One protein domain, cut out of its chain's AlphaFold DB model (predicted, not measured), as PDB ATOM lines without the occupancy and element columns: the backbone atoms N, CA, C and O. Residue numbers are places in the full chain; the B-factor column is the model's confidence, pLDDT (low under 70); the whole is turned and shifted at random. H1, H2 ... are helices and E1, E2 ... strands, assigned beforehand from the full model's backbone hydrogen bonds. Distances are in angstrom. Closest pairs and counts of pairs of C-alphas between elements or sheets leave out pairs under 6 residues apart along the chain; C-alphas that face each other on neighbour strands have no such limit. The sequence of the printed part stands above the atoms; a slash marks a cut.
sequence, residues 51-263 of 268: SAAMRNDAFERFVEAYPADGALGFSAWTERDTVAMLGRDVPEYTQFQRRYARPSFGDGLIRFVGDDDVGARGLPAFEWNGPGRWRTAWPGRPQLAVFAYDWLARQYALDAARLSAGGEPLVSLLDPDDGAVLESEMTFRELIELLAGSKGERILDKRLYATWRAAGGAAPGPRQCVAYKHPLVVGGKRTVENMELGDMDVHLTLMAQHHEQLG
ATOM      1  N   SER A  51     -38.824  -9.326   9.988       51.03
ATOM      2  CA  SER A  51     -39.272 -10.695  10.258       51.03
ATOM      3  C   SER A  51     -39.241 -11.586   9.016       51.03
ATOM      4  O   SER A  51     -39.026 -12.772   9.171       51.03
ATOM      5  N   ALA A  52     -39.413 -11.078   7.787       50.00
ATOM      6  CA  ALA A  52     -39.245 -11.897   6.575       50.00
ATOM      7  C   ALA A  52     -37.774 -12.259   6.328       50.00
ATOM      8  O   ALA A  52     -37.480 -13.383   5.930       50.00
ATOM      9  N   ALA A  53     -36.866 -11.319   6.592       52.12
ATOM     10  CA  ALA A  53     -35.428 -11.537   6.535       52.12
ATOM     11  C   ALA A  53     -34.960 -12.500   7.644       52.12
ATOM     12  O   ALA A  53     -34.288 -13.477   7.334       52.12
ATOM     13  N   MET A  54     -35.401 -12.314   8.897       52.16
ATOM     14  CA  MET A  54     -35.169 -13.272   9.996       52.16
ATOM     15  C   MET A  54     -35.812 -14.642   9.736       52.16
ATOM     16  O   MET A  54     -35.243 -15.666  10.098       52.16
ATOM     17  N   ARG A  55     -36.984 -14.692   9.087       55.09
ATOM     18  CA  ARG A  55     -37.622 -15.958   8.695       55.09
ATOM     19  C   ARG A  55     -36.737 -16.743   7.719       55.09
ATOM     20  O   ARG A  55     -36.589 -17.955   7.869       55.09
ATOM     21  N   ASN A  56     -36.102 -16.075   6.759       65.62
ATOM     22  CA  ASN A  56     -35.186 -16.741   5.829       65.62
ATOM     23  C   ASN A  56     -33.857 -17.148   6.486       65.62
ATOM     24  O   ASN A  56     -33.315 -18.195   6.135       65.62
ATOM     25  N   ASP A  57     -33.378 -16.375   7.465       81.88
ATOM     26  CA  ASP A  57     -32.101 -16.603   8.158       81.88
ATOM     27  C   ASP A  57     -31.991 -18.009   8.773       81.88
ATOM     28  O   ASP A  57     -30.978 -18.679   8.611       81.88
ATOM     29  N   ALA A  58     -33.048 -18.513   9.413       85.44
ATOM     30  CA  ALA A  58     -33.048 -19.859   9.992       85.44
ATOM     31  C   ALA A  58     -32.751 -20.967   8.968       85.44
ATOM     32  O   ALA A  58     -31.979 -21.890   9.232       85.44
ATOM     33  N   PHE A  59     -33.383 -20.880   7.797       91.69
ATOM     34  CA  PHE A  59     -33.250 -21.880   6.741       91.69
ATOM     35  C   PHE A  59     -31.897 -21.762   6.046       91.69
ATOM     36  O   PHE A  59     -31.284 -22.772   5.713       91.69
ATOM     37  N   GLU A  60     -31.397 -20.539   5.877       91.56
ATOM     38  CA  GLU A  60     -30.060 -20.286   5.342       91.56
ATOM     39  C   GLU A  60     -28.974 -20.805   6.288       91.56
ATOM     40  O   GLU A  60     -28.108 -21.560   5.847       91.56
ATOM     41  N   ARG A  61     -29.082 -20.533   7.596       93.75
ATOM     42  CA  ARG A  61     -28.188 -21.101   8.617       93.75
ATOM     43  C   ARG A  61     -28.247 -22.624   8.664       93.75
ATOM     44  O   ARG A  61     -27.222 -23.262   8.877       93.75
ATOM     45  N   PHE A  62     -29.422 -23.223   8.459       94.31
ATOM     46  CA  PHE A  62     -29.537 -24.678   8.352       94.31
ATOM     47  C   PHE A  62     -28.735 -25.217   7.161       94.31
ATOM     48  O   PHE A  62     -27.954 -26.148   7.335       94.31
ATOM     49  N   VAL A  63     -28.885 -24.619   5.974       92.94
ATOM     50  CA  VAL A  63     -28.136 -25.028   4.774       92.94
ATOM     51  C   VAL A  63     -26.635 -24.774   4.925       92.94
ATOM     52  O   VAL A  63     -25.830 -25.545   4.415       92.94
ATOM     53  N   GLU A  64     -26.232 -23.724   5.637       93.00
ATOM     54  CA  GLU A  64     -24.823 -23.484   5.958       93.00
ATOM     55  C   GLU A  64     -24.268 -24.560   6.906       93.00
ATOM     56  O   GLU A  64     -23.182 -25.094   6.677       93.00
ATOM     57  N   ALA A  65     -25.028 -24.921   7.945       93.75
ATOM     58  CA  ALA A  65     -24.644 -25.950   8.908       93.75
ATOM     59  C   ALA A  65     -24.615 -27.362   8.293       93.75
ATOM     60  O   ALA A  65     -23.767 -28.183   8.662       93.75
ATOM     61  N   TYR A  66     -25.526 -27.635   7.356       93.94
ATOM     62  CA  TYR A  66     -25.635 -28.888   6.613       93.94
ATOM     63  C   TYR A  66     -25.824 -28.572   5.126       93.94
ATOM     64  O   TYR A  66     -26.958 -28.418   4.673       93.94
ATOM     65  N   PRO A  67     -24.733 -28.474   4.349       92.69
ATOM     66  CA  PRO A  67     -24.818 -28.224   2.916       92.69
ATOM     67  C   PRO A  67     -25.630 -29.300   2.197       92.69
ATOM     68  O   PRO A  67     -25.577 -30.473   2.563       92.69
ATOM     69  N   ALA A  68     -26.382 -28.908   1.169       90.88
ATOM     70  CA  ALA A  68     -27.089 -29.862   0.323       90.88
ATOM     71  C   ALA A  68     -26.096 -30.726  -0.464       90.88
ATOM     72  O   ALA A  68     -25.122 -30.210  -1.013       90.88
ATOM     73  N   ASP A  69     -26.396 -32.017  -0.594       87.44
ATOM     74  CA  ASP A  69     -25.531 -32.963  -1.320       87.44
ATOM     75  C   ASP A  69     -25.681 -32.848  -2.849       87.44
ATOM     76  O   ASP A  69     -24.975 -33.500  -3.618       87.44
ATOM     77  N   GLY A  70     -26.599 -31.990  -3.301       81.50
ATOM     78  CA  GLY A  70     -26.849 -31.662  -4.698       81.50
ATOM     79  C   GLY A  70     -27.214 -30.189  -4.882       81.50
ATOM     80  O   GLY A  70     -27.356 -29.428  -3.923       81.50
ATOM     81  N   ALA A  71     -27.370 -29.773  -6.140       73.88
ATOM     82  CA  ALA A  71     -27.693 -28.389  -6.470       73.88
ATOM     83  C   ALA A  71     -29.037 -27.950  -5.861       73.88
ATOM     84  O   ALA A  71     -30.020 -28.693  -5.863       73.88
ATOM     85  N   LEU A  72     -29.092 -26.706  -5.376       67.50
ATOM     86  CA  LEU A  72     -30.334 -26.109  -4.901       67.50
ATOM     87  C   LEU A  72     -31.194 -25.654  -6.095       67.50
ATOM     88  O   LEU A  72     -30.754 -24.831  -6.895       67.50
ATOM     89  N   GLY A  73     -32.425 -26.164  -6.194       67.56
ATOM     90  CA  GLY A  73     -33.447 -25.750  -7.163       67.56
ATOM     91  C   GLY A  73     -34.793 -25.405  -6.510       67.56
ATOM     92  O   GLY A  73     -34.995 -25.599  -5.313       67.56
ATOM     93  N   PHE A  74     -35.740 -24.877  -7.282       74.38
ATOM     94  CA  PHE A  74     -37.112 -24.712  -6.795       74.38
ATOM     95  C   PHE A  74     -37.878 -26.020  -6.979       74.38
ATOM     96  O   PHE A  74     -37.863 -26.573  -8.078       74.38
ATOM     97  N   SER A  75     -38.539 -26.491  -5.922       81.25
ATOM     98  CA  SER A  75     -39.504 -27.586  -6.041       81.25
ATOM     99  C   SER A  75     -40.852 -27.051  -6.541       81.25
ATOM    100  O   SER A  75     -41.114 -25.839  -6.509       81.25
ATOM    101  N   ALA A  76     -41.697 -27.952  -7.038       83.75
ATOM    102  CA  ALA A  76     -43.061 -27.654  -7.448       83.75
ATOM    103  C   ALA A  76     -44.026 -27.557  -6.254       83.75
ATOM    104  O   ALA A  76     -45.182 -27.197  -6.466       83.75
ATOM    105  N   TRP A  77     -43.554 -27.822  -5.028       85.81
ATOM    106  CA  TRP A  77     -44.350 -27.766  -3.805       85.81
ATOM    107  C   TRP A  77     -45.080 -26.432  -3.620       85.81
ATOM    108  O   TRP A  77     -44.496 -25.341  -3.706       85.81
ATOM    109  N   THR A  78     -46.368 -26.520  -3.304       88.31
ATOM    110  CA  THR A  78     -47.265 -25.381  -3.116       88.31
ATOM    111  C   THR A  78     -48.000 -25.428  -1.777       88.31
ATOM    112  O   THR A  78     -48.041 -26.444  -1.088       88.31
ATOM    113  N   GLU A  79     -48.654 -24.318  -1.427       90.25
ATOM    114  CA  GLU A  79     -49.611 -24.256  -0.311       90.25
ATOM    115  C   GLU A  79     -50.681 -25.352  -0.413       90.25
ATOM    116  O   GLU A  79     -51.059 -25.953   0.589       90.25
ATOM    117  N   ARG A  80     -51.149 -25.662  -1.631       87.50
ATOM    118  CA  ARG A  80     -52.164 -26.697  -1.848       87.50
ATOM    119  C   ARG A  80     -51.669 -28.073  -1.407       87.50
ATOM    120  O   ARG A  80     -52.467 -28.840  -0.874       87.50
ATOM    121  N   ASP A  81     -50.391 -28.371  -1.614       84.62
ATOM    122  CA  ASP A  81     -49.785 -29.646  -1.228       84.62
ATOM    123  C   ASP A  81     -49.657 -29.737   0.296       84.62
ATOM    124  O   ASP A  81     -50.054 -30.735   0.898       84.62
ATOM    125  N   THR A  82     -49.243 -28.643   0.944       86.69
ATOM    126  CA  THR A  82     -49.245 -28.534   2.411       86.69
ATOM    127  C   THR A  82     -50.648 -28.720   2.994       86.69
ATOM    128  O   THR A  82     -50.828 -29.515   3.915       86.69
ATOM    129  N   VAL A  83     -51.664 -28.059   2.429       87.62
ATOM    130  CA  VAL A  83     -53.066 -28.211   2.851       87.62
ATOM    131  C   VAL A  83     -53.564 -29.637   2.626       87.62
ATOM    132  O   VAL A  83     -54.267 -30.172   3.479       87.62
ATOM    133  N   ALA A  84     -53.206 -30.274   1.510       81.75
ATOM    134  CA  ALA A  84     -53.577 -31.661   1.247       81.75
ATOM    135  C   ALA A  84     -52.948 -32.627   2.266       81.75
ATOM    136  O   ALA A  84     -53.608 -33.575   2.690       81.75
ATOM    137  N   MET A  85     -51.707 -32.363   2.682       80.00
ATOM    138  CA  MET A  85     -50.972 -33.189   3.638       80.00
ATOM    139  C   MET A  85     -51.424 -32.974   5.092       80.00
ATOM    140  O   MET A  85     -51.596 -33.938   5.833       80.00
ATOM    141  N   LEU A  86     -51.621 -31.721   5.510       83.25
ATOM    142  CA  LEU A  86     -51.835 -31.343   6.917       83.25
ATOM    143  C   LEU A  86     -53.270 -30.897   7.230       83.25
ATOM    144  O   LEU A  86     -53.588 -30.596   8.378       83.25
ATOM    145  N   GLY A  87     -54.134 -30.792   6.219       85.88
ATOM    146  CA  GLY A  87     -55.474 -30.207   6.343       85.88
ATOM    147  C   GLY A  87     -55.476 -28.683   6.513       85.88
ATOM    148  O   GLY A  87     -56.536 -28.091   6.716       85.88
ATOM    149  N   ARG A  88     -54.306 -28.038   6.453       89.88
ATOM    150  CA  ARG A  88     -54.122 -26.591   6.608       89.88
ATOM    151  C   ARG A  88     -52.799 -26.137   6.011       89.88
ATOM    152  O   ARG A  88     -51.886 -26.947   5.879       89.88
ATOM    153  N   ASP A  89     -52.686 -24.850   5.706       91.88
ATOM    154  CA  ASP A  89     -51.397 -24.291   5.311       91.88
ATOM    155  C   ASP A  89     -50.494 -24.082   6.532       91.88
ATOM    156  O   ASP A  89     -50.954 -23.774   7.636       91.88
ATOM    157  N   VAL A  90     -49.198 -24.249   6.293       93.44
ATOM    158  CA  VAL A  90     -48.103 -23.967   7.217       93.44
ATOM    159  C   VAL A  90     -47.060 -23.203   6.399       93.44
ATOM    160  O   VAL A  90     -46.197 -23.835   5.782       93.44
ATOM    161  N   PRO A  91     -47.134 -21.858   6.344       93.62
ATOM    162  CA  PRO A  91     -46.341 -21.057   5.409       93.62
ATOM    163  C   PRO A  91     -44.836 -21.328   5.477       93.62
ATOM    164  O   PRO A  91     -44.168 -21.352   4.446       93.62
ATOM    165  N   GLU A  92     -44.311 -21.583   6.676       93.56
ATOM    166  CA  GLU A  92     -42.889 -21.862   6.892       93.56
ATOM    167  C   GLU A  92     -42.456 -23.207   6.318       93.56
ATOM    168  O   GLU A  92     -41.402 -23.310   5.690       93.56
ATOM    169  N   TYR A  93     -43.298 -24.227   6.469       93.06
ATOM    170  CA  TYR A  93     -43.071 -25.528   5.858       93.06
ATOM    171  C   TYR A  93     -43.204 -25.441   4.332       93.06
ATOM    172  O   TYR A  93     -42.310 -25.882   3.614       93.06
ATOM    173  N   THR A  94     -44.251 -24.779   3.828       91.75
ATOM    174  CA  THR A  94     -44.456 -24.537   2.390       91.75
ATOM    175  C   THR A  94     -43.255 -23.813   1.769       91.75
ATOM    176  O   THR A  94     -42.752 -24.208   0.714       91.75
ATOM    177  N   GLN A  95     -42.752 -22.765   2.426       91.38
ATOM    178  CA  GLN A  95     -41.578 -22.023   1.974       91.38
ATOM    179  C   GLN A  95     -40.318 -22.894   1.984       91.38
ATOM    180  O   GLN A  95     -39.544 -22.858   1.019       91.38
ATOM    181  N   PHE A  96     -40.108 -23.664   3.055       91.94
ATOM    182  CA  PHE A  96     -38.964 -24.556   3.167       91.94
ATOM    183  C   PHE A  96     -38.973 -25.615   2.068       91.94
ATOM    184  O   PHE A  96     -37.986 -25.738   1.342       91.94
ATOM    185  N   GLN A  97     -40.099 -26.307   1.876       89.44
ATOM    186  CA  GLN A  97     -40.269 -27.309   0.824       89.44
ATOM    187  C   GLN A  97     -39.966 -26.738  -0.560       89.44
ATOM    188  O   GLN A  97     -39.243 -27.353  -1.345       89.44
ATOM    189  N   ARG A  98     -40.457 -25.526  -0.841       88.06
ATOM    190  CA  ARG A  98     -40.289 -24.877  -2.144       88.06
ATOM    191  C   ARG A  98     -38.845 -24.498  -2.461       88.06
ATOM    192  O   ARG A  98     -38.407 -24.604  -3.607       88.06
ATOM    193  N   ARG A  99     -38.127 -23.962  -1.474       87.38
ATOM    194  CA  ARG A  99     -36.849 -23.271  -1.708       87.38
ATOM    195  C   ARG A  99     -35.637 -24.043  -1.215       87.38
ATOM    196  O   ARG A  99     -34.568 -23.911  -1.810       87.38
ATOM    197  N   TYR A 100     -35.795 -24.821  -0.154       87.06
ATOM    198  CA  TYR A 100     -34.681 -25.409   0.573       87.06
ATOM    199  C   TYR A 100     -34.707 -26.929   0.529       87.06
ATOM    200  O   TYR A 100     -33.652 -27.487   0.270       87.06
ATOM    201  N   ALA A 101     -35.855 -27.592   0.704       81.56
ATOM    202  CA  ALA A 101     -35.917 -29.047   0.841       81.56
ATOM    203  C   ALA A 101     -35.217 -29.794  -0.301       81.56
ATOM    204  O   ALA A 101     -35.441 -29.532  -1.487       81.56
ATOM    205  N   ARG A 102     -34.355 -30.739   0.083       82.44
ATOM    206  CA  ARG A 102     -33.608 -31.613  -0.820       82.44
ATOM    207  C   ARG A 102     -33.719 -33.062  -0.386       82.44
ATOM    208  O   ARG A 102     -33.867 -33.315   0.814       82.44
ATOM    209  N   PRO A 103     -33.489 -33.988  -1.334       80.88
ATOM    210  CA  PRO A 103     -33.369 -35.398  -1.017       80.88
ATOM    211  C   PRO A 103     -32.250 -35.710  -0.026       80.88
ATOM    212  O   PRO A 103     -32.286 -36.799   0.528       80.88
ATOM    213  N   SER A 104     -31.254 -34.822   0.176       90.38
ATOM    214  CA  SER A 104     -30.160 -35.035   1.134       90.38
ATOM    215  C   SER A 104     -29.337 -33.787   1.491       90.38
ATOM    216  O   SER A 104     -29.078 -32.933   0.637       90.38
ATOM    217  N   PHE A 105     -28.912 -33.718   2.757       94.31
ATOM    218  CA  PHE A 105     -28.016 -32.714   3.334       94.31
ATOM    219  C   PHE A 105     -26.945 -33.352   4.227       94.31
ATOM    220  O   PHE A 105     -27.214 -34.300   4.975       94.31
ATOM    221  N   GLY A 106     -25.760 -32.741   4.245       95.06
ATOM    222  CA  GLY A 106     -24.679 -33.080   5.165       95.06
ATOM    223  C   GLY A 106     -24.050 -34.444   4.888       95.06
ATOM    224  O   GLY A 106     -23.762 -35.170   5.837       95.06
ATOM    225  N   ASP A 107     -23.859 -34.789   3.615       95.06
ATOM    226  CA  ASP A 107     -23.410 -36.097   3.130       95.06
ATOM    227  C   ASP A 107     -24.339 -37.215   3.618       95.06
ATOM    228  O   ASP A 107     -23.885 -38.189   4.196       95.06
ATOM    229  N   GLY A 108     -25.656 -37.068   3.477       94.56
ATOM    230  CA  GLY A 108     -26.618 -38.084   3.917       94.56
ATOM    231  C   GLY A 108     -26.946 -38.074   5.413       94.56
ATOM    232  O   GLY A 108     -27.443 -39.081   5.930       94.56
ATOM    233  N   LEU A 109     -26.700 -36.973   6.126       96.50
ATOM    234  CA  LEU A 109     -27.011 -36.868   7.553       96.50
ATOM    235  C   LEU A 109     -28.517 -36.705   7.808       96.50
ATOM    236  O   LEU A 109     -29.063 -37.365   8.692       96.50
ATOM    237  N   ILE A 110     -29.184 -35.849   7.031       95.38
ATOM    238  CA  ILE A 110     -30.634 -35.619   7.087       95.38
ATOM    239  C   ILE A 110     -31.202 -35.412   5.686       95.38
ATOM    240  O   ILE A 110     -30.567 -34.818   4.817       95.38
ATOM    241  N   ARG A 111     -32.414 -35.917   5.468       92.12
ATOM    242  CA  ARG A 111     -33.124 -35.889   4.191       92.12
ATOM    243  C   ARG A 111     -34.536 -35.384   4.421       92.12
ATOM    244  O   ARG A 111     -35.167 -35.747   5.413       92.12
ATOM    245  N   PHE A 112     -35.023 -34.548   3.512       88.88
ATOM    246  CA  PHE A 112     -36.393 -34.053   3.546       88.88
ATOM    247  C   PHE A 112     -37.208 -34.765   2.481       88.88
ATOM    248  O   PHE A 112     -36.731 -34.972   1.368       88.88
ATOM    249  N   VAL A 113     -38.438 -35.115   2.837       82.50
ATOM    250  CA  VAL A 113     -39.406 -35.702   1.913       82.50
ATOM    251  C   VAL A 113     -39.771 -34.623   0.891       82.50
ATOM    252  O   VAL A 113     -40.376 -33.612   1.250       82.50
ATOM    253  N   GLY A 114     -39.339 -34.799  -0.358       73.06
ATOM    254  CA  GLY A 114     -39.562 -33.851  -1.457       73.06
ATOM    255  C   GLY A 114     -40.535 -34.368  -2.519       73.06
ATOM    256  O   GLY A 114     -41.104 -35.441  -2.369       73.06
ATOM    257  N   ASP A 115     -40.692 -33.625  -3.619       65.81
ATOM    258  CA  ASP A 115     -41.611 -33.972  -4.719       65.81
ATOM    259  C   ASP A 115     -41.342 -35.365  -5.317       65.81
ATOM    260  O   ASP A 115     -42.280 -36.088  -5.627       65.81
ATOM    261  N   ASP A 116     -40.078 -35.783  -5.438       61.53
ATOM    262  CA  ASP A 116     -39.727 -37.123  -5.944       61.53
ATOM    263  C   ASP A 116     -40.147 -38.242  -4.975       61.53
ATOM    264  O   ASP A 116     -40.444 -39.367  -5.384       61.53
ATOM    265  N   ASP A 117     -40.218 -37.911  -3.685       60.03
ATOM    266  CA  ASP A 117     -40.706 -38.775  -2.617       60.03
ATOM    267  C   ASP A 117     -42.210 -38.602  -2.386       60.03
ATOM    268  O   ASP A 117     -42.744 -39.132  -1.415       60.03
ATOM    269  N   VAL A 118     -42.908 -37.859  -3.244       53.34
ATOM    270  CA  VAL A 118     -44.350 -37.647  -3.206       53.34
ATOM    271  C   VAL A 118     -44.884 -38.022  -4.586       53.34
ATOM    272  O   VAL A 118     -44.820 -37.265  -5.545       53.34
ATOM    273  N   GLY A 119     -45.391 -39.250  -4.713       51.12
ATOM    274  CA  GLY A 119     -45.897 -39.790  -5.972       51.12
ATOM    275  C   GLY A 119     -46.924 -38.872  -6.647       51.12
ATOM    276  O   GLY A 119     -47.511 -37.996  -6.016       51.12
ATOM    277  N   ALA A 120     -47.203 -39.131  -7.932       40.12
ATOM    278  CA  ALA A 120     -47.935 -38.277  -8.888       40.12
ATOM    279  C   ALA A 120     -49.305 -37.683  -8.461       40.12
ATOM    280  O   ALA A 120     -49.923 -36.947  -9.226       40.12
ATOM    281  N   ARG A 121     -49.820 -38.021  -7.276       43.28
ATOM    282  CA  ARG A 121     -51.063 -37.509  -6.681       43.28
ATOM    283  C   ARG A 121     -50.842 -36.611  -5.453       43.28
ATOM    284  O   ARG A 121     -51.814 -36.344  -4.754       43.28
ATOM    285  N   GLY A 122     -49.611 -36.178  -5.171       45.16
ATOM    286  CA  GLY A 122     -49.307 -35.396  -3.965       45.16
ATOM    287  C   GLY A 122     -49.275 -36.252  -2.693       45.16
ATOM    288  O   GLY A 122     -49.507 -35.750  -1.599       45.16
ATOM    289  N   LEU A 123     -49.050 -37.563  -2.835       42.84
ATOM    290  CA  LEU A 123     -49.032 -38.524  -1.730       42.84
ATOM    291  C   LEU A 123     -47.611 -39.032  -1.524       42.84
ATOM    292  O   LEU A 123     -47.001 -39.394  -2.526       42.84
ATOM    293  N   PRO A 124     -47.090 -39.133  -0.292       51.44
ATOM    294  CA  PRO A 124     -45.757 -39.681  -0.070       51.44
ATOM    295  C   PRO A 124     -45.560 -41.034  -0.773       51.44
ATOM    296  O   PRO A 124     -46.374 -41.945  -0.641       51.44
ATOM    297  N   ALA A 125     -44.484 -41.144  -1.551       48.00
ATOM    298  CA  ALA A 125     -43.963 -42.353  -2.184       48.00
ATOM    299  C   ALA A 125     -43.571 -43.412  -1.145       48.00
ATOM    300  O   ALA A 125     -43.540 -44.606  -1.438       48.00
ATOM    301  N   PHE A 126     -43.315 -42.970   0.083       57.66
ATOM    302  CA  PHE A 126     -43.241 -43.808   1.262       57.66
ATOM    303  C   PHE A 126     -44.628 -44.376   1.578       57.66
ATOM    304  O   PHE A 126     -45.511 -43.656   2.045       57.66
ATOM    305  N   GLU A 127     -44.821 -45.685   1.375       53.03
ATOM    306  CA  GLU A 127     -46.098 -46.368   1.663       53.03
ATOM    307  C   GLU A 127     -46.579 -46.191   3.117       53.03
ATOM    308  O   GLU A 127     -47.750 -46.399   3.424       53.03
ATOM    309  N   TRP A 128     -45.683 -45.785   4.013       57.72
ATOM    310  CA  TRP A 128     -45.893 -45.557   5.437       57.72
ATOM    311  C   TRP A 128     -46.305 -44.110   5.788       57.72
ATOM    312  O   TRP A 128     -46.736 -43.872   6.913       57.72
ATOM    313  N   ASN A 129     -46.264 -43.174   4.829       55.66
ATOM    314  CA  ASN A 129     -46.619 -41.755   5.001       55.66
ATOM    315  C   ASN A 129     -47.792 -41.307   4.078       55.66
ATOM    316  O   ASN A 129     -48.127 -40.130   4.012       55.66
ATOM    317  N   GLY A 130     -48.443 -42.231   3.352       50.16
ATOM    318  CA  GLY A 130     -49.549 -41.950   2.414       50.16
ATOM    319  C   GLY A 130     -50.982 -42.007   2.996       50.16
ATOM    320  O   GLY A 130     -51.184 -42.370   4.160       50.16
ATOM    321  N   PRO A 131     -52.029 -41.709   2.191       36.31
ATOM    322  CA  PRO A 131     -53.434 -41.856   2.577       36.31
ATOM    323  C   PRO A 131     -53.773 -43.337   2.696       36.31
ATOM    324  O   PRO A 131     -53.887 -44.059   1.708       36.31
ATOM    325  N   GLY A 132     -53.879 -43.791   3.935       44.41
ATOM    326  CA  GLY A 132     -53.859 -45.211   4.284       44.41
ATOM    327  C   GLY A 132     -53.061 -45.464   5.556       44.41
ATOM    328  O   GLY A 132     -53.409 -46.384   6.289       44.41
ATOM    329  N   ARG A 133     -52.136 -44.543   5.885       48.41
ATOM    330  CA  ARG A 133     -51.378 -44.470   7.140       48.41
ATOM    331  C   ARG A 133     -50.430 -45.673   7.310       48.41
ATOM    332  O   ARG A 133     -50.478 -46.647   6.564       48.41
ATOM    333  N   TRP A 134     -49.521 -45.540   8.270       51.09
ATOM    334  CA  TRP A 134     -48.472 -46.491   8.632       51.09
ATOM    335  C   TRP A 134     -48.917 -47.971   8.553       51.09
ATOM    336  O   TRP A 134     -49.893 -48.353   9.194       51.09
ATOM    337  N   ARG A 135     -48.224 -48.818   7.768       48.28
ATOM    338  CA  ARG A 135     -48.624 -50.231   7.550       48.28
ATOM    339  C   ARG A 135     -48.381 -51.157   8.748       48.28
ATOM    340  O   ARG A 135     -48.879 -52.279   8.745       48.28
ATOM    341  N   THR A 136     -47.620 -50.725   9.744       48.78
ATOM    342  CA  THR A 136     -47.372 -51.494  10.973       48.78
ATOM    343  C   THR A 136     -48.046 -50.857  12.195       48.78
ATOM    344  O   THR A 136     -48.501 -49.715  12.179       48.78
ATOM    345  N   ALA A 137     -48.174 -51.612  13.282       50.84
ATOM    346  CA  ALA A 137     -48.895 -51.164  14.471       50.84
ATOM    347  C   ALA A 137     -48.200 -50.010  15.236       50.84
ATOM    348  O   ALA A 137     -48.791 -49.438  16.150       50.84
ATOM    349  N   TRP A 138     -46.976 -49.626  14.850       60.19
ATOM    350  CA  TRP A 138     -46.199 -48.567  15.491       60.19
ATOM    351  C   TRP A 138     -45.736 -47.502  14.491       60.19
ATOM    352  O   TRP A 138     -45.095 -47.890  13.532       60.19
ATOM    353  N   PRO A 139     -45.971 -46.198  14.732       59.34
ATOM    354  CA  PRO A 139     -46.619 -45.681  15.932       59.34
ATOM    355  C   PRO A 139     -48.149 -45.777  15.882       59.34
ATOM    356  O   PRO A 139     -48.790 -45.415  16.857       59.34
ATOM    357  N   GLY A 140     -48.755 -46.203  14.763       62.09
ATOM    358  CA  GLY A 140     -50.217 -46.206  14.620       62.09
ATOM    359  C   GLY A 140     -50.830 -44.807  14.764       62.09
ATOM    360  O   GLY A 140     -51.967 -44.681  15.209       62.09
ATOM    361  N   ARG A 141     -50.067 -43.757  14.417       72.56
ATOM    362  CA  ARG A 141     -50.428 -42.344  14.605       72.56
ATOM    363  C   ARG A 141     -50.688 -41.674  13.282       72.56
ATOM    364  O   ARG A 141     -49.795 -41.105  12.654       72.56
ATOM    365  N   PRO A 142     -51.916 -41.788  12.810       71.94
ATOM    366  CA  PRO A 142     -52.138 -41.538  11.427       71.94
ATOM    367  C   PRO A 142     -52.209 -40.041  11.063       71.94
ATOM    368  O   PRO A 142     -52.127 -39.684   9.892       71.94
ATOM    369  N   GLN A 143     -52.370 -39.173  12.058       78.69
ATOM    370  CA  GLN A 143     -52.313 -37.716  11.956       78.69
ATOM    371  C   GLN A 143     -50.897 -37.154  11.746       78.69
ATOM    372  O   GLN A 143     -50.757 -35.948  11.550       78.69
ATOM    373  N   LEU A 144     -49.866 -37.999  11.844       82.69
ATOM    374  CA  LEU A 144     -48.483 -37.600  11.620       82.69
ATOM    375  C   LEU A 144     -48.190 -37.545  10.124       82.69
ATOM    376  O   LEU A 144     -48.440 -38.511   9.404       82.69
ATOM    377  N   ALA A 145     -47.608 -36.435   9.687       85.31
ATOM    378  CA  ALA A 145     -47.040 -36.279   8.358       85.31
ATOM    379  C   ALA A 145     -45.518 -36.176   8.478       85.31
ATOM    380  O   ALA A 145     -44.996 -35.153   8.932       85.31
ATOM    381  N   VAL A 146     -44.801 -37.239   8.104       87.19
ATOM    382  CA  VAL A 146     -43.331 -37.244   8.104       87.19
ATOM    383  C   VAL A 146     -42.838 -36.287   7.025       87.19
ATOM    384  O   VAL A 146     -43.224 -36.402   5.864       87.19
ATOM    385  N   PHE A 147     -41.969 -35.353   7.402       88.81
ATOM    386  CA  PHE A 147     -41.370 -34.388   6.480       88.81
ATOM    387  C   PHE A 147     -39.859 -34.554   6.333       88.81
ATOM    388  O   PHE A 147     -39.281 -34.046   5.373       88.81
ATOM    389  N   ALA A 148     -39.202 -35.243   7.266       91.69
ATOM    390  CA  ALA A 148     -37.777 -35.523   7.193       91.69
ATOM    391  C   ALA A 148     -37.422 -36.825   7.904       91.69
ATOM    392  O   ALA A 148     -38.146 -37.295   8.783       91.69
ATOM    393  N   TYR A 149     -36.267 -37.371   7.550       91.94
ATOM    394  CA  TYR A 149     -35.655 -38.507   8.217       91.94
ATOM    395  C   TYR A 149     -34.135 -38.372   8.197       91.94
ATOM    396  O   TYR A 149     -33.557 -37.796   7.272       91.94
ATOM    397  N   ASP A 150     -33.474 -38.884   9.225       95.56
ATOM    398  CA  ASP A 150     -32.021 -38.825   9.321       95.56
ATOM    399  C   ASP A 150     -31.330 -40.140   8.945       95.56
ATOM    400  O   ASP A 150     -31.934 -41.093   8.448       95.56
ATOM    401  N   TRP A 151     -30.009 -40.157   9.092       97.00
ATOM    402  CA  TRP A 151     -29.145 -41.291   8.773       97.00
ATOM    403  C   TRP A 151     -29.382 -42.546   9.616       97.00
ATOM    404  O   TRP A 151     -28.924 -43.602   9.198       97.00
ATOM    405  N   LEU A 152     -30.124 -42.464  10.724       95.19
ATOM    406  CA  LEU A 152     -30.535 -43.601  11.558       95.19
ATOM    407  C   LEU A 152     -32.015 -43.967  11.351       95.19
ATOM    408  O   LEU A 152     -32.607 -44.634  12.190       95.19
ATOM    409  N   ALA A 153     -32.642 -43.488  10.269       92.00
ATOM    410  CA  ALA A 153     -34.077 -43.647  10.006       92.00
ATOM    411  C   ALA A 153     -35.000 -43.065  11.094       92.00
ATOM    412  O   ALA A 153     -36.194 -43.385  11.138       92.00
ATOM    413  N   ARG A 154     -34.489 -42.169  11.950       92.06
ATOM    414  CA  ARG A 154     -35.345 -41.397  12.856       92.06
ATOM    415  C   ARG A 154     -36.110 -40.384  12.030       92.06
ATOM    416  O   ARG A 154     -35.536 -39.752  11.142       92.06
ATOM    417  N   GLN A 155     -37.396 -40.232  12.309       89.81
ATOM    418  CA  GLN A 155     -38.276 -39.413  11.483       89.81
ATOM    419  C   GLN A 155     -38.804 -38.216  12.234       89.81
ATOM    420  O   GLN A 155     -39.186 -38.308  13.398       89.81
ATOM    421  N   TYR A 156     -38.932 -37.123  11.507       92.56
ATOM    422  CA  TYR A 156     -39.503 -35.883  11.983       92.56
ATOM    423  C   TYR A 156     -40.842 -35.698  11.287       92.56
ATOM    424  O   TYR A 156     -40.919 -35.692  10.055       92.56
ATOM    425  N   ALA A 157     -41.898 -35.580  12.081       91.00
ATOM    426  CA  ALA A 157     -43.261 -35.478  11.595       91.00
ATOM    427  C   ALA A 157     -43.968 -34.253  12.161       91.00
ATOM    428  O   ALA A 157     -43.753 -33.880  13.313       91.00
ATOM    429  N   LEU A 158     -44.844 -33.654  11.359       91.94
ATOM    430  CA  LEU A 158     -45.813 -32.671  11.824       91.94
ATOM    431  C   LEU A 158     -47.057 -33.409  12.309       91.94
ATOM    432  O   LEU A 158     -47.616 -34.233  11.585       91.94
ATOM    433  N   ASP A 159     -47.480 -33.120  13.535       90.69
ATOM    434  CA  ASP A 159     -48.681 -33.688  14.131       90.69
ATOM    435  C   ASP A 159     -49.857 -32.729  13.942       90.69
ATOM    436  O   ASP A 159     -49.988 -31.728  14.645       90.69
ATOM    437  N   ALA A 160     -50.738 -33.038  12.988       86.62
ATOM    438  CA  ALA A 160     -51.895 -32.194  12.696       86.62
ATOM    439  C   ALA A 160     -52.922 -32.137  13.847       86.62
ATOM    440  O   ALA A 160     -53.778 -31.250  13.850       86.62
ATOM    441  N   ALA A 161     -52.853 -33.054  14.821       88.44
ATOM    442  CA  ALA A 161     -53.714 -33.046  16.002       88.44
ATOM    443  C   ALA A 161     -53.122 -32.247  17.177       88.44
ATOM    444  O   ALA A 161     -53.867 -31.884  18.089       88.44
ATOM    445  N   ARG A 162     -51.814 -31.953  17.168       92.75
ATOM    446  CA  ARG A 162     -51.131 -31.178  18.214       92.75
ATOM    447  C   ARG A 162     -50.722 -29.821  17.662       92.75
ATOM    448  O   ARG A 162     -49.841 -29.727  16.817       92.75
ATOM    449  N   LEU A 163     -51.372 -28.766  18.141       94.62
ATOM    450  CA  LEU A 163     -51.179 -27.411  17.633       94.62
ATOM    451  C   LEU A 163     -50.535 -26.513  18.687       94.62
ATOM    452  O   LEU A 163     -50.907 -26.563  19.859       94.62
ATOM    453  N   SER A 164     -49.626 -25.645  18.250       94.19
ATOM    454  CA  SER A 164     -49.118 -24.536  19.054       94.19
ATOM    455  C   SER A 164     -50.234 -23.531  19.368       94.19
ATOM    456  O   SER A 164     -51.303 -23.538  18.747       94.19
ATOM    457  N   ALA A 165     -49.973 -22.588  20.277       89.94
ATOM    458  CA  ALA A 165     -50.894 -21.479  20.546       89.94
ATOM    459  C   ALA A 165     -51.196 -20.626  19.292       89.94
ATOM    460  O   ALA A 165     -52.280 -20.060  19.179       89.94
ATOM    461  N   GLY A 166     -50.261 -20.570  18.335       89.62
ATOM    462  CA  GLY A 166     -50.434 -19.913  17.034       89.62
ATOM    463  C   GLY A 166     -51.192 -20.753  15.999       89.62
ATOM    464  O   GLY A 166     -51.437 -20.286  14.889       89.62
ATOM    465  N   GLY A 167     -51.579 -21.984  16.344       92.12
ATOM    466  CA  GLY A 167     -52.294 -22.896  15.459       92.12
ATOM    467  C   GLY A 167     -51.400 -23.653  14.475       92.12
ATOM    468  O   GLY A 167     -51.927 -24.239  13.532       92.12
ATOM    469  N   GLU A 168     -50.082 -23.670  14.666       94.31
ATOM    470  CA  GLU A 168     -49.166 -24.452  13.827       94.31
ATOM    471  C   GLU A 168     -49.032 -25.891  14.345       94.31
ATOM    472  O   GLU A 168     -48.950 -26.076  15.560       94.31
ATOM    473  N   PRO A 169     -48.987 -26.911  13.468       94.81
ATOM    474  CA  PRO A 169     -48.682 -28.281  13.870       94.81
ATOM    475  C   PRO A 169     -47.338 -28.384  14.594       94.81
ATOM    476  O   PRO A 169     -46.337 -27.807  14.162       94.81
ATOM    477  N   LEU A 170     -47.325 -29.150  15.678       96.12
ATOM    478  CA  LEU A 170     -46.139 -29.411  16.480       96.12
ATOM    479  C   LEU A 170     -45.367 -30.617  15.945       96.12
ATOM    480  O   LEU A 170     -45.932 -31.550  15.371       96.12
ATOM    481  N   VAL A 171     -44.055 -30.607  16.156       94.69
ATOM    482  CA  VAL A 171     -43.163 -31.670  15.705       94.69
ATOM    483  C   VAL A 171     -43.212 -32.859  16.667       94.69
ATOM    484  O   VAL A 171     -43.089 -32.710  17.888       94.69
ATOM    485  N   SER A 172     -43.309 -34.055  16.095       91.00
ATOM    486  CA  SER A 172     -43.031 -35.328  16.759       91.00
ATOM    487  C   SER A 172     -41.811 -35.993  16.126       91.00
ATOM    488  O   SER A 172     -41.632 -35.948  14.908       91.00
ATOM    489  N   LEU A 173     -40.977 -36.622  16.950       90.25
ATOM    490  CA  LEU A 173     -39.820 -37.402  16.521       90.25
ATOM    491  C   LEU A 173     -40.075 -38.883  16.792       90.25
ATOM    492  O   LEU A 173     -40.396 -39.262  17.915       90.25
ATOM    493  N   LEU A 174     -39.936 -39.708  15.763       86.12
ATOM    494  CA  LEU A 174     -40.118 -41.147  15.840       86.12
ATOM    495  C   LEU A 174     -38.743 -41.799  15.762       86.12
ATOM    496  O   LEU A 174     -38.041 -41.638  14.761       86.12
ATOM    497  N   ASP A 175     -38.370 -42.527  16.807       87.06
ATOM    498  CA  ASP A 175     -37.117 -43.273  16.849       87.06
ATOM    499  C   ASP A 175     -37.409 -44.774  16.694       87.06
ATOM    500  O   ASP A 175     -38.029 -45.359  17.592       87.06
ATOM    501  N   PRO A 176     -37.039 -45.402  15.561       83.25
ATOM    502  CA  PRO A 176     -37.359 -46.802  15.317       83.25
ATOM    503  C   PRO A 176     -36.574 -47.757  16.221       83.25
ATOM    504  O   PRO A 176     -37.102 -48.808  16.576       83.25
ATOM    505  N   ASP A 177     -35.361 -47.403  16.649       83.88
ATOM    506  CA  ASP A 177     -34.550 -48.276  17.503       83.88
ATOM    507  C   ASP A 177     -35.074 -48.307  18.944       83.88
ATOM    508  O   ASP A 177     -35.032 -49.350  19.602       83.88
ATOM    509  N   ASP A 178     -35.614 -47.183  19.421       77.50
ATOM    510  CA  ASP A 178     -36.192 -47.071  20.764       77.50
ATOM    511  C   ASP A 178     -37.696 -47.385  20.807       77.50
ATOM    512  O   ASP A 178     -38.244 -47.639  21.881       77.50
ATOM    513  N   GLY A 179     -38.390 -47.338  19.665       75.25
ATOM    514  CA  GLY A 179     -39.851 -47.481  19.601       75.25
ATOM    515  C   GLY A 179     -40.587 -46.319  20.263       75.25
ATOM    516  O   GLY A 179     -41.757 -46.437  20.638       75.25
ATOM    517  N   ALA A 180     -39.908 -45.187  20.436       77.19
ATOM    518  CA  ALA A 180     -40.440 -44.017  21.110       77.19
ATOM    519  C   ALA A 180     -41.021 -43.018  20.105       77.19
ATOM    520  O   ALA A 180     -40.407 -42.706  19.083       77.19
ATOM    521  N   VAL A 181     -42.187 -42.463  20.444       81.56
ATOM    522  CA  VAL A 181     -42.686 -41.226  19.838       81.56
ATOM    523  C   VAL A 181     -42.425 -40.103  20.828       81.56
ATOM    524  O   VAL A 181     -43.006 -40.064  21.912       81.56
ATOM    525  N   LEU A 182     -41.513 -39.209  20.470       87.06
ATOM    526  CA  LEU A 182     -41.157 -38.043  21.261       87.06
ATOM    527  C   LEU A 182     -41.942 -36.841  20.752       87.06
ATOM    528  O   LEU A 182     -41.629 -36.251  19.718       87.06
ATOM    529  N   GLU A 183     -42.969 -36.489  21.503       90.62
ATOM    530  CA  GLU A 183     -43.766 -35.292  21.293       90.62
ATOM    531  C   GLU A 183     -42.986 -34.054  21.761       90.62
ATOM    532  O   GLU A 183     -42.564 -33.975  22.914       90.62
ATOM    533  N   SER A 184     -42.767 -33.088  20.864       90.81
ATOM    534  CA  SER A 184     -42.172 -31.789  21.205       90.81
ATOM    535  C   SER A 184     -43.213 -30.673  21.155       90.81
ATOM    536  O   SER A 184     -44.238 -30.820  20.491       90.81
ATOM    537  N   GLU A 185     -42.931 -29.551  21.816       93.44
ATOM    538  CA  GLU A 185     -43.738 -28.321  21.747       93.44
ATOM    539  C   GLU A 185     -43.228 -27.343  20.675       93.44
ATOM    540  O   GLU A 185     -43.553 -26.161  20.700       93.44
ATOM    541  N   MET A 186     -42.405 -27.824  19.738       95.12
ATOM    542  CA  MET A 186     -41.809 -26.991  18.696       95.12
ATOM    543  C   MET A 186     -42.628 -27.040  17.413       95.12
ATOM    544  O   MET A 186     -43.055 -28.106  16.971       95.12
ATOM    545  N   THR A 187     -42.769 -25.890  16.774       96.12
ATOM    546  CA  THR A 187     -43.190 -25.762  15.377       96.12
ATOM    547  C   THR A 187     -42.106 -26.270  14.418       96.12
ATOM    548  O   THR A 187     -40.955 -26.513  14.800       96.12
ATOM    549  N   PHE A 188     -42.453 -26.394  13.133       95.81
ATOM    550  CA  PHE A 188     -41.491 -26.727  12.077       95.81
ATOM    551  C   PHE A 188     -40.279 -25.781  12.083       95.81
ATOM    552  O   PHE A 188     -39.133 -26.230  12.100       95.81
ATOM    553  N   ARG A 189     -40.530 -24.467  12.099       94.44
ATOM    554  CA  ARG A 189     -39.488 -23.434  12.070       94.44
ATOM    555  C   ARG A 189     -38.530 -23.563  13.251       94.44
ATOM    556  O   ARG A 189     -37.319 -23.564  13.045       94.44
ATOM    557  N   GLU A 190     -39.066 -23.706  14.458       94.94
ATOM    558  CA  GLU A 190     -38.263 -23.820  15.680       94.94
ATOM    559  C   GLU A 190     -37.359 -25.057  15.652       94.94
ATOM    560  O   GLU A 190     -36.203 -24.980  16.071       94.94
ATOM    561  N   LEU A 191     -37.828 -26.181  15.092       95.44
ATOM    562  CA  LEU A 191     -36.963 -27.339  14.871       95.44
ATOM    563  C   LEU A 191     -35.820 -27.012  13.902       95.44
ATOM    564  O   LEU A 191     -34.675 -27.356  14.193       95.44
ATOM    565  N   ILE A 192     -36.093 -26.370  12.761       95.62
ATOM    566  CA  ILE A 192     -35.035 -26.036  11.794       95.62
ATOM    567  C   ILE A 192     -34.002 -25.086  12.418       95.62
ATOM    568  O   ILE A 192     -32.799 -25.298  12.264       95.62
ATOM    569  N   GLU A 193     -34.445 -24.098  13.196       94.69
ATOM    570  CA  GLU A 193     -33.567 -23.200  13.955       94.69
ATOM    571  C   GLU A 193     -32.710 -23.953  14.979       94.69
ATOM    572  O   GLU A 193     -31.511 -23.688  15.115       94.69
ATOM    573  N   LEU A 194     -33.303 -24.926  15.673       93.50
ATOM    574  CA  LEU A 194     -32.609 -25.785  16.626       93.50
ATOM    575  C   LEU A 194     -31.548 -26.659  15.944       93.50
ATOM    576  O   LEU A 194     -30.444 -26.810  16.478       93.50
ATOM    577  N   LEU A 195     -31.876 -27.218  14.773       94.31
ATOM    578  CA  LEU A 195     -30.968 -28.022  13.959       94.31
ATOM    579  C   LEU A 195     -29.796 -27.187  13.435       94.31
ATOM    580  O   LEU A 195     -28.662 -27.659  13.474       94.31
ATOM    581  N   ALA A 196     -30.047 -25.951  13.000       93.44
ATOM    582  CA  ALA A 196     -29.006 -25.023  12.554       93.44
ATOM    583  C   ALA A 196     -28.043 -24.602  13.684       93.44
ATOM    584  O   ALA A 196     -26.924 -24.163  13.426       93.44
ATOM    585  N   GLY A 197     -28.472 -24.705  14.945       89.69
ATOM    586  CA  GLY A 197     -27.664 -24.371  16.116       89.69
ATOM    587  C   GLY A 197     -26.775 -25.513  16.626       89.69
ATOM    588  O   GLY A 197     -26.784 -26.642  16.142       89.69
ATOM    589  N   SER A 198     -26.049 -25.246  17.718       83.69
ATOM    590  CA  SER A 198     -25.139 -26.215  18.358       83.69
ATOM    591  C   SER A 198     -25.826 -27.481  18.889       83.69
ATOM    592  O   SER A 198     -25.179 -28.507  19.100       83.69
ATOM    593  N   LYS A 199     -27.145 -27.431  19.111       88.56
ATOM    594  CA  LYS A 199     -27.942 -28.590  19.537       88.56
ATOM    595  C   LYS A 199     -28.208 -29.566  18.385       88.56
ATOM    596  O   LYS A 199     -28.378 -30.755  18.661       88.56
ATOM    597  N   GLY A 200     -28.169 -29.113  17.130       91.00
ATOM    598  CA  GLY A 200     -28.393 -29.952  15.952       91.00
ATOM    599  C   GLY A 200     -27.423 -31.124  15.842       91.00
ATOM    600  O   GLY A 200     -27.851 -32.242  15.568       91.00
ATOM    601  N   GLU A 201     -26.147 -30.927  16.197       90.75
ATOM    602  CA  GLU A 201     -25.153 -32.012  16.184       90.75
ATOM    603  C   GLU A 201     -25.531 -33.178  17.103       90.75
ATOM    604  O   GLU A 201     -25.223 -34.331  16.805       90.75
ATOM    605  N   ARG A 202     -26.195 -32.883  18.228       90.38
ATOM    606  CA  ARG A 202     -26.672 -33.905  19.166       90.38
ATOM    607  C   ARG A 202     -27.958 -34.552  18.678       90.38
ATOM    608  O   ARG A 202     -28.099 -35.759  18.823       90.38
ATOM    609  N   ILE A 203     -28.873 -33.765  18.112       91.56
ATOM    610  CA  ILE A 203     -30.137 -34.279  17.568       91.56
ATOM    611  C   ILE A 203     -29.848 -35.258  16.434       91.56
ATOM    612  O   ILE A 203     -30.357 -36.370  16.466       91.56
ATOM    613  N   LEU A 204     -28.959 -34.907  15.503       94.69
ATOM    614  CA  LEU A 204     -28.582 -35.738  14.353       94.69
ATOM    615  C   LEU A 204     -27.487 -36.772  14.659       94.69
ATOM    616  O   LEU A 204     -27.031 -37.463  13.757       94.69
ATOM    617  N   ASP A 205     -27.038 -36.872  15.913       94.06
ATOM    618  CA  ASP A 205     -25.896 -37.692  16.343       94.06
ATOM    619  C   ASP A 205     -24.684 -37.639  15.389       94.06
ATOM    620  O   ASP A 205     -24.105 -38.644  14.964       94.06
ATOM    621  N   LYS A 206     -24.283 -36.412  15.047       94.19
ATOM    622  CA  LYS A 206     -23.225 -36.127  14.071       94.19
ATOM    623  C   LYS A 206     -21.870 -36.712  14.481       94.19
ATOM    624  O   LYS A 206     -21.044 -37.026  13.629       94.19
ATOM    625  N   ARG A 207     -21.625 -36.888  15.786       94.50
ATOM    626  CA  ARG A 207     -20.388 -37.508  16.296       94.50
ATOM    627  C   ARG A 207     -20.328 -38.997  15.976       94.50
ATOM    628  O   ARG A 207     -19.279 -39.486  15.549       94.50
ATOM    629  N   LEU A 208     -21.435 -39.714  16.157       95.44
ATOM    630  CA  LEU A 208     -21.502 -41.119  15.776       95.44
ATOM    631  C   LEU A 208     -21.459 -41.267  14.253       95.44
ATOM    632  O   LEU A 208     -20.734 -42.131  13.767       95.44
ATOM    633  N   TYR A 209     -22.108 -40.360  13.513       97.38
ATOM    634  CA  TYR A 209     -22.007 -40.308  12.053       97.38
ATOM    635  C   TYR A 209     -20.558 -40.146  11.577       97.38
ATOM    636  O   TYR A 209     -20.074 -40.919  10.753       97.38
ATOM    637  N   ALA A 210     -19.815 -39.197  12.154       96.88
ATOM    638  CA  ALA A 210     -18.403 -38.998  11.836       96.88
ATOM    639  C   ALA A 210     -17.560 -40.248  12.140       96.88
ATOM    640  O   ALA A 210     -16.694 -40.612  11.348       96.88
ATOM    641  N   THR A 211     -17.841 -40.936  13.252       97.62
ATOM    642  CA  THR A 211     -17.171 -42.201  13.598       97.62
ATOM    643  C   THR A 211     -17.475 -43.298  12.570       97.62
ATOM    644  O   THR A 211     -16.560 -43.992  12.132       97.62
ATOM    645  N   TRP A 212     -18.734 -43.425  12.137       97.81
ATOM    646  CA  TRP A 212     -19.155 -44.358  11.085       97.81
ATOM    647  C   TRP A 212     -18.417 -44.101   9.763       97.81
ATOM    648  O   TRP A 212     -17.829 -45.022   9.190       97.81
ATOM    649  N   ARG A 213     -18.371 -42.841   9.312       97.94
ATOM    650  CA  ARG A 213     -17.680 -42.456   8.070       97.94
ATOM    651  C   ARG A 213     -16.171 -42.687   8.158       97.94
ATOM    652  O   ARG A 213     -15.582 -43.219   7.222       97.94
ATOM    653  N   ALA A 214     -15.553 -42.364   9.295       97.88
ATOM    654  CA  ALA A 214     -14.125 -42.587   9.529       97.88
ATOM    655  C   ALA A 214     -13.736 -44.077   9.536       97.88
ATOM    656  O   ALA A 214     -12.612 -44.418   9.176       97.88
ATOM    657  N   ALA A 215     -14.662 -44.967   9.900       97.62
ATOM    658  CA  ALA A 215     -14.470 -46.415   9.837       97.62
ATOM    659  C   ALA A 215     -14.682 -47.012   8.429       97.62
ATOM    660  O   ALA A 215     -14.650 -48.231   8.269       97.62
ATOM    661  N   GLY A 216     -14.901 -46.175   7.409       97.50
ATOM    662  CA  GLY A 216     -15.130 -46.600   6.026       97.50
ATOM    663  C   GLY A 216     -16.593 -46.897   5.689       97.50
ATOM    664  O   GLY A 216     -16.882 -47.344   4.581       97.50
ATOM    665  N   GLY A 217     -17.522 -46.640   6.612       97.62
ATOM    666  CA  GLY A 217     -18.951 -46.757   6.350       97.62
ATOM    667  C   GLY A 217     -19.417 -45.723   5.328       97.62
ATOM    668  O   GLY A 217     -18.944 -44.592   5.364       97.62
ATOM    669  N   ALA A 218     -20.312 -46.088   4.407       97.56
ATOM    670  CA  ALA A 218     -20.803 -45.207   3.341       97.56
ATOM    671  C   ALA A 218     -21.860 -44.196   3.835       97.56
ATOM    672  O   ALA A 218     -22.560 -44.448   4.817       97.56
ATOM    673  N   ALA A 219     -21.979 -43.057   3.145       96.56
ATOM    674  CA  ALA A 219     -23.063 -42.100   3.359       96.56
ATOM    675  C   ALA A 219     -24.392 -42.698   2.867       96.56
ATOM    676  O   ALA A 219     -24.415 -43.241   1.757       96.56
ATOM    677  N   PRO A 220     -25.492 -42.622   3.640       94.94
ATOM    678  CA  PRO A 220     -26.774 -43.127   3.169       94.94
ATOM    679  C   PRO A 220     -27.355 -42.249   2.062       94.94
ATOM    680  O   PRO A 220     -27.486 -41.034   2.222       94.94
ATOM    681  N   GLY A 221     -27.741 -42.874   0.951       90.81
ATOM    682  CA  GLY A 221     -28.507 -42.219  -0.101       90.81
ATOM    683  C   GLY A 221     -29.997 -42.079   0.243       90.81
ATOM    684  O   GLY A 221     -30.432 -42.411   1.351       90.81
ATOM    685  N   PRO A 222     -30.810 -41.609  -0.719       84.75
ATOM    686  CA  PRO A 222     -32.264 -41.638  -0.602       84.75
ATOM    687  C   PRO A 222     -32.764 -43.050  -0.276       84.75
ATOM    688  O   PRO A 222     -32.286 -44.027  -0.854       84.75
ATOM    689  N   ARG A 223     -33.727 -43.155   0.648       83.38
ATOM    690  CA  ARG A 223     -34.306 -44.433   1.118       83.38
ATOM    691  C   ARG A 223     -33.318 -45.406   1.771       83.38
ATOM    692  O   ARG A 223     -33.647 -46.572   1.965       83.38
ATOM    693  N   GLN A 224     -32.133 -44.938   2.151       91.31
ATOM    694  CA  GLN A 224     -31.172 -45.724   2.914       91.31
ATOM    695  C   GLN A 224     -30.975 -45.142   4.309       91.31
ATOM    696  O   GLN A 224     -31.106 -43.938   4.536       91.31
ATOM    697  N   CYS A 225     -30.604 -46.010   5.241       95.31
ATOM    698  CA  CYS A 225     -30.204 -45.631   6.587       95.31
ATOM    699  C   CYS A 225     -29.077 -46.533   7.082       95.31
ATOM    700  O   CYS A 225     -28.829 -47.610   6.538       95.31
ATOM    701  N   VAL A 226     -28.397 -46.095   8.135       97.88
ATOM    702  CA  VAL A 226     -27.524 -46.942   8.936       97.88
ATOM    703  C   VAL A 226     -28.355 -47.522  10.071       97.88
ATOM    704  O   VAL A 226     -28.893 -46.784  10.889       97.88
ATOM    705  N   ALA A 227     -28.450 -48.844  10.108       95.19
ATOM    706  CA  ALA A 227     -29.175 -49.596  11.119       95.19
ATOM    707  C   ALA A 227     -28.207 -50.413  11.978       95.19
ATOM    708  O   ALA A 227     -27.064 -50.671  11.586       95.19
ATOM    709  N   TYR A 228     -28.671 -50.863  13.143       94.81
ATOM    710  CA  TYR A 228     -27.921 -51.823  13.944       94.81
ATOM    711  C   TYR A 228     -28.203 -53.265  13.495       94.81
ATOM    712  O   TYR A 228     -29.339 -53.725  13.586       94.81
ATOM    713  N   LYS A 229     -27.153 -54.001  13.102       95.00
ATOM    714  CA  LYS A 229     -27.177 -55.437  12.748       95.00
ATOM    715  C   LYS A 229     -27.869 -56.267  13.823       95.00
ATOM    716  O   LYS A 229     -28.701 -57.125  13.546       95.00
ATOM    717  N   HIS A 230     -27.486 -56.021  15.074       93.62
ATOM    718  CA  HIS A 230     -28.187 -56.503  16.250       93.62
ATOM    719  C   HIS A 230     -28.984 -55.331  16.842       93.62
ATOM    720  O   HIS A 230     -28.352 -54.428  17.404       93.62
ATOM    721  N   PRO A 231     -30.326 -55.310  16.712       89.88
ATOM    722  CA  PRO A 231     -31.139 -54.168  17.122       89.88
ATOM    723  C   PRO A 231     -31.009 -53.849  18.610       89.88
ATOM    724  O   PRO A 231     -30.910 -54.750  19.449       89.88
ATOM    725  N   LEU A 232     -31.037 -52.559  18.957       88.81
ATOM    726  CA  LEU A 232     -30.851 -52.111  20.342       88.81
ATOM    727  C   LEU A 232     -31.931 -52.670  21.277       88.81
ATOM    728  O   LEU A 232     -31.617 -53.113  22.382       88.81
ATOM    729  N   VAL A 233     -33.173 -52.746  20.792       81.50
ATOM    730  CA  VAL A 233     -34.337 -53.240  21.545       81.50
ATOM    731  C   VAL A 233     -34.201 -54.700  22.014       81.50
ATOM    732  O   VAL A 233     -34.839 -55.100  22.986       81.50
ATOM    733  N   VAL A 234     -33.321 -55.494  21.390       85.81
ATOM    734  CA  VAL A 234     -33.042 -56.895  21.771       85.81
ATOM    735  C   VAL A 234     -31.649 -57.106  22.381       85.81
ATOM    736  O   VAL A 234     -31.190 -58.240  22.490       85.81
ATOM    737  N   GLY A 235     -30.973 -56.035  22.814       87.81
ATOM    738  CA  GLY A 235     -29.651 -56.112  23.457       87.81
ATOM    739  C   GLY A 235     -28.467 -55.762  22.549       87.81
ATOM    740  O   GLY A 235     -27.310 -55.972  22.931       87.81
ATOM    741  N   GLY A 236     -28.740 -55.195  21.373       91.69
ATOM    742  CA  GLY A 236     -27.764 -54.550  20.502       91.69
ATOM    743  C   GLY A 236     -26.891 -53.517  21.207       91.69
ATOM    744  O   GLY A 236     -27.286 -52.896  22.192       91.69
ATOM    745  N   LYS A 237     -25.684 -53.298  20.674       92.88
ATOM    746  CA  LYS A 237     -24.774 -52.256  21.169       92.88
ATOM    747  C   LYS A 237     -24.698 -51.097  20.184       92.88
ATOM    748  O   LYS A 237     -24.609 -51.309  18.978       92.88
ATOM    749  N   ARG A 238     -24.645 -49.872  20.713       91.44
ATOM    750  CA  ARG A 238     -24.413 -48.642  19.941       91.44
ATOM    751  C   ARG A 238     -22.934 -48.510  19.565       91.44
ATOM    752  O   ARG A 238     -22.215 -47.697  20.141       91.44
ATOM    753  N   THR A 239     -22.463 -49.359  18.657       94.06
ATOM    754  CA  THR A 239     -21.081 -49.331  18.155       94.06
ATOM    755  C   THR A 239     -21.051 -49.444  16.640       94.06
ATOM    756  O   THR A 239     -21.969 -49.994  16.036       94.06
ATOM    757  N   VAL A 240     -19.978 -48.941  16.032       96.56
ATOM    758  CA  VAL A 240     -19.798 -48.952  14.574       96.56
ATOM    759  C   VAL A 240     -19.724 -50.378  14.020       96.56
ATOM    760  O   VAL A 240     -20.222 -50.646  12.934       96.56
ATOM    761  N   GLU A 241     -19.186 -51.334  14.776       96.56
ATOM    762  CA  GLU A 241     -19.122 -52.744  14.364       96.56
ATOM    763  C   GLU A 241     -20.518 -53.362  14.237       96.56
ATOM    764  O   GLU A 241     -20.741 -54.243  13.401       96.56
ATOM    765  N   ASN A 242     -21.456 -52.881  15.055       96.88
ATOM    766  CA  ASN A 242     -22.851 -53.284  15.025       96.88
ATOM    767  C   ASN A 242     -23.674 -52.480  14.009       96.88
ATOM    768  O   ASN A 242     -24.867 -52.713  13.920       96.88
ATOM    769  N   MET A 243     -23.086 -51.548  13.257       97.75
ATOM    770  CA  MET A 243     -23.794 -50.745  12.260       97.75
ATOM    771  C   MET A 243     -23.642 -51.313  10.849       97.75
ATOM    772  O   MET A 243     -22.598 -51.868  10.491       97.75
ATOM    773  N   GLU A 244     -24.677 -51.144  10.036       97.75
ATOM    774  CA  GLU A 244     -24.663 -51.433   8.604       97.75
ATOM    775  C   GLU A 244     -25.547 -50.464   7.822       97.75
ATOM    776  O   GLU A 244     -26.569 -50.004   8.323       97.75
ATOM    777  N   LEU A 245     -25.150 -50.163   6.585       98.31
ATOM    778  CA  LEU A 245     -26.000 -49.439   5.646       98.31
ATOM    779  C   LEU A 245     -27.038 -50.405   5.067       98.31
ATOM    780  O   LEU A 245     -26.675 -51.478   4.582       98.31
ATOM    781  N   GLY A 246     -28.304 -50.003   5.058       94.50
ATOM    782  CA  GLY A 246     -29.401 -50.807   4.542       94.50
ATOM    783  C   GLY A 246     -30.524 -49.974   3.938       94.50
ATOM    784  O   GLY A 246     -30.464 -48.744   3.880       94.50
ATOM    785  N   ASP A 247     -31.547 -50.681   3.469       90.94
ATOM    786  CA  ASP A 247     -32.800 -50.088   3.010       90.94
ATOM    787  C   ASP A 247     -33.633 -49.620   4.214       90.94
ATOM    788  O   ASP A 247     -33.834 -50.365   5.180       90.94
ATOM    789  N   MET A 248     -34.101 -48.373   4.157       88.00
ATOM    790  CA  MET A 248     -34.829 -47.746   5.254       88.00
ATOM    791  C   MET A 248     -36.202 -48.389   5.480       88.00
ATOM    792  O   MET A 248     -36.586 -48.594   6.628       88.00
ATOM    793  N   ASP A 249     -36.927 -48.749   4.420       83.38
ATOM    794  CA  ASP A 249     -38.264 -49.334   4.558       83.38
ATOM    795  C   ASP A 249     -38.179 -50.731   5.182       83.38
ATOM    796  O   ASP A 249     -38.996 -51.090   6.036       83.38
ATOM    797  N   VAL A 250     -37.151 -51.505   4.812       85.44
ATOM    798  CA  VAL A 250     -36.850 -52.795   5.447       85.44
ATOM    799  C   VAL A 250     -36.544 -52.603   6.931       85.44
ATOM    800  O   VAL A 250     -37.158 -53.271   7.765       85.44
ATOM    801  N   HIS A 251     -35.642 -51.680   7.280       88.50
ATOM    802  CA  HIS A 251     -35.277 -51.429   8.675       88.50
ATOM    803  C   HIS A 251     -36.489 -51.020   9.525       88.50
ATOM    804  O   HIS A 251     -36.745 -51.625  10.567       88.50
ATOM    805  N   LEU A 252     -37.282 -50.055   9.056       85.75
ATOM    806  CA  LEU A 252     -38.473 -49.580   9.761       85.75
ATOM    807  C   LEU A 252     -39.531 -50.675   9.927       85.75
ATOM    808  O   LEU A 252     -40.146 -50.790  10.988       85.75
ATOM    809  N   THR A 253     -39.720 -51.512   8.902       81.75
ATOM    810  CA  THR A 253     -40.642 -52.654   8.966       81.75
ATOM    811  C   THR A 253     -40.204 -53.655  10.033       81.75
ATOM    812  O   THR A 253     -41.030 -54.098  10.834       81.75
ATOM    813  N   LEU A 254     -38.910 -53.981  10.083       85.38
ATOM    814  CA  LEU A 254     -38.353 -54.887  11.089       85.38
ATOM    815  C   LEU A 254     -38.472 -54.305  12.500       85.38
ATOM    816  O   LEU A 254     -38.895 -55.010  13.414       85.38
ATOM    817  N   MET A 255     -38.155 -53.020  12.687       85.00
ATOM    818  CA  MET A 255     -38.254 -52.383  14.003       85.00
ATOM    819  C   MET A 255     -39.689 -52.365  14.511       85.00
ATOM    820  O   MET A 255     -39.940 -52.715  15.663       85.00
ATOM    821  N   ALA A 256     -40.658 -52.058  13.651       79.88
ATOM    822  CA  ALA A 256     -42.052 -52.096  14.059       79.88
ATOM    823  C   ALA A 256     -42.516 -53.502  14.483       79.88
ATOM    824  O   ALA A 256     -43.221 -53.627  15.483       79.88
ATOM    825  N   GLN A 257     -42.092 -54.556  13.776       80.00
ATOM    826  CA  GLN A 257     -42.377 -55.940  14.173       80.00
ATOM    827  C   GLN A 257     -41.721 -56.300  15.513       80.00
ATOM    828  O   GLN A 257     -42.350 -56.952  16.345       80.00
ATOM    829  N   HIS A 258     -40.480 -55.860  15.751       82.31
ATOM    830  CA  HIS A 258     -39.814 -56.059  17.038       82.31
ATOM    831  C   HIS A 258     -40.578 -55.386  18.183       82.31
ATOM    832  O   HIS A 258     -40.826 -56.030  19.201       82.31
ATOM    833  N   HIS A 259     -40.997 -54.130  18.014       78.81
ATOM    834  CA  HIS A 259     -41.758 -53.411  19.041       78.81
ATOM    835  C   HIS A 259     -43.124 -54.040  19.309       78.81
ATOM    836  O   HIS A 259     -43.515 -54.168  20.471       78.81
ATOM    837  N   GLU A 260     -43.814 -54.503  18.265       76.38
ATOM    838  CA  GLU A 260     -45.079 -55.231  18.394       76.38
ATOM    839  C   GLU A 260     -44.904 -56.531  19.196       76.38
ATOM    840  O   GLU A 260     -45.661 -56.796  20.131       76.38
ATOM    841  N   GLN A 261     -43.869 -57.320  18.894       80.19
ATOM    842  CA  GLN A 261     -43.595 -58.582  19.586       80.19
ATOM    843  C   GLN A 261     -43.133 -58.394  21.036       80.19
ATOM    844  O   GLN A 261     -43.427 -59.232  21.890       80.19
ATOM    845  N   LEU A 262     -42.407 -57.313  21.324       77.88
ATOM    846  CA  LEU A 262     -41.878 -57.026  22.658       77.88
ATOM    847  C   LEU A 262     -42.900 -56.349  23.580       77.88
ATOM    848  O   LEU A 262     -42.614 -56.153  24.761       77.88
ATOM    849  N   GLY A 263     -44.089 -56.005  23.075       65.50
ATOM    850  CA  GLY A 263     -45.125 -55.335  23.860       65.50
ATOM    851  C   GLY A 263     -44.697 -53.956  24.363       65.50
ATOM    852  O   GLY A 263     -45.252 -53.467  25.351       65.50
TER     853      GLY A 263
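Overview. This is residues 51 to 263 of the 268 residues of an uncharacterized protein of Myxococcales bacterium 68-20 (UniProt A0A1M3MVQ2). What does the model look like? A strongly twisted sheet of five strands, E1 to E5, runs through the middle, with H4 over it, H1 packed on H4, and H2 and H3 grazing the sheet. Away from H1, H2 and H3, a small hairpin of E6 and E7 has H7 packed on E6. What is it made of? The 213 printed residues include, in order, H1 H2 H3 E1 E2 E3 E4 E5 H4 H5 H6 E6 E7 H7, a mixed class of helices and strands; the large sheet has the order E1 E2 E3 E4 E5, all antiparallel. The whole is compact, with a radius of gyration of the C-alphas of 16.6 A and spans of 47 by 36 by 33 A.

Along the chain. Where are the strands? E1 is residues 110 to 112, E2 144 to 150, E3 155 to 163 (18.7 A), E4 169 to 175 (19.2 A) and E5 180 to 187 (19.3 A); E6 is 224 to 228 and E7 243 to 247. Where are the helices? H1 is residues 51 to 65, 21.2 A long, from C-alpha 51 at (-39.272, -10.695, 10.258). H2 is 79 to 86, H3 91 to 99, H4 188 to 196, H5 200 to 203 and H6 206 to 214. H7, residues 248 to 262, is 20.9 A long and ends with C-alpha 262 at (-41.878, -57.026, 22.658).

Arrangement. How is the large sheet joined? E1 to E5 form a meander, each strand the antiparallel neighbour of the one before; N 111 and O 149 are 2.8 A apart, N 147 and O 156 2.9 A, N 157 and O 172 2.9 A, N 173 and O 182 2.9 A. E3 bends by 82 degrees at residue 160. What stands on it? H4 is on the sheet at a height over the sheet of 10.3 A, over E4, with the closest C-alphas, of Val 171 and Phe 188, 6.4 A apart. H1 touches H4 at a steep tilt of 45 degrees, the same way, C-alphas 62 and 196 being closest at 4.2 A; H3 touches H4 only at their ends, C-alphas 92 and 189 being closest at 6.4 A. H2 touches H3, C-alphas 79 and 94 being closest at 5.8 A. What of the rest? H4 and H5 only just touch, with 3 pairs of C-alphas within 8 A, and only at the corner; H5 and H6 are close but not clearly touching, C-alphas 201 and 207 being closest at 7.3 A. In the hairpin E6 and E7, N 227 and O 244 are 2.8 A apart; the closest C-alphas of E6 and H7, 224 and 248, are 4.8 A apart. Are the helices' backbones well formed? Every O i to N i+4 pair is within hydrogen-bond range in H2, H3, H4, H6 and H7, and 9 of 11 are in H1; H5 is too short for such a pair.

Size, cuts and confidence. How far does it reach? The two C-alphas farthest apart, of Ala 53 and Gln 261, are 49.5 A apart, and the printed part has no cut. Which links are long? Those from H1 to H2, E1 to E2 and E6 to E7. Where is confidence low? The mean pLDDT of the printed part is 83.8, and residues 51 to 56, 72 to 73, 115 to 140 and 263 are under 70.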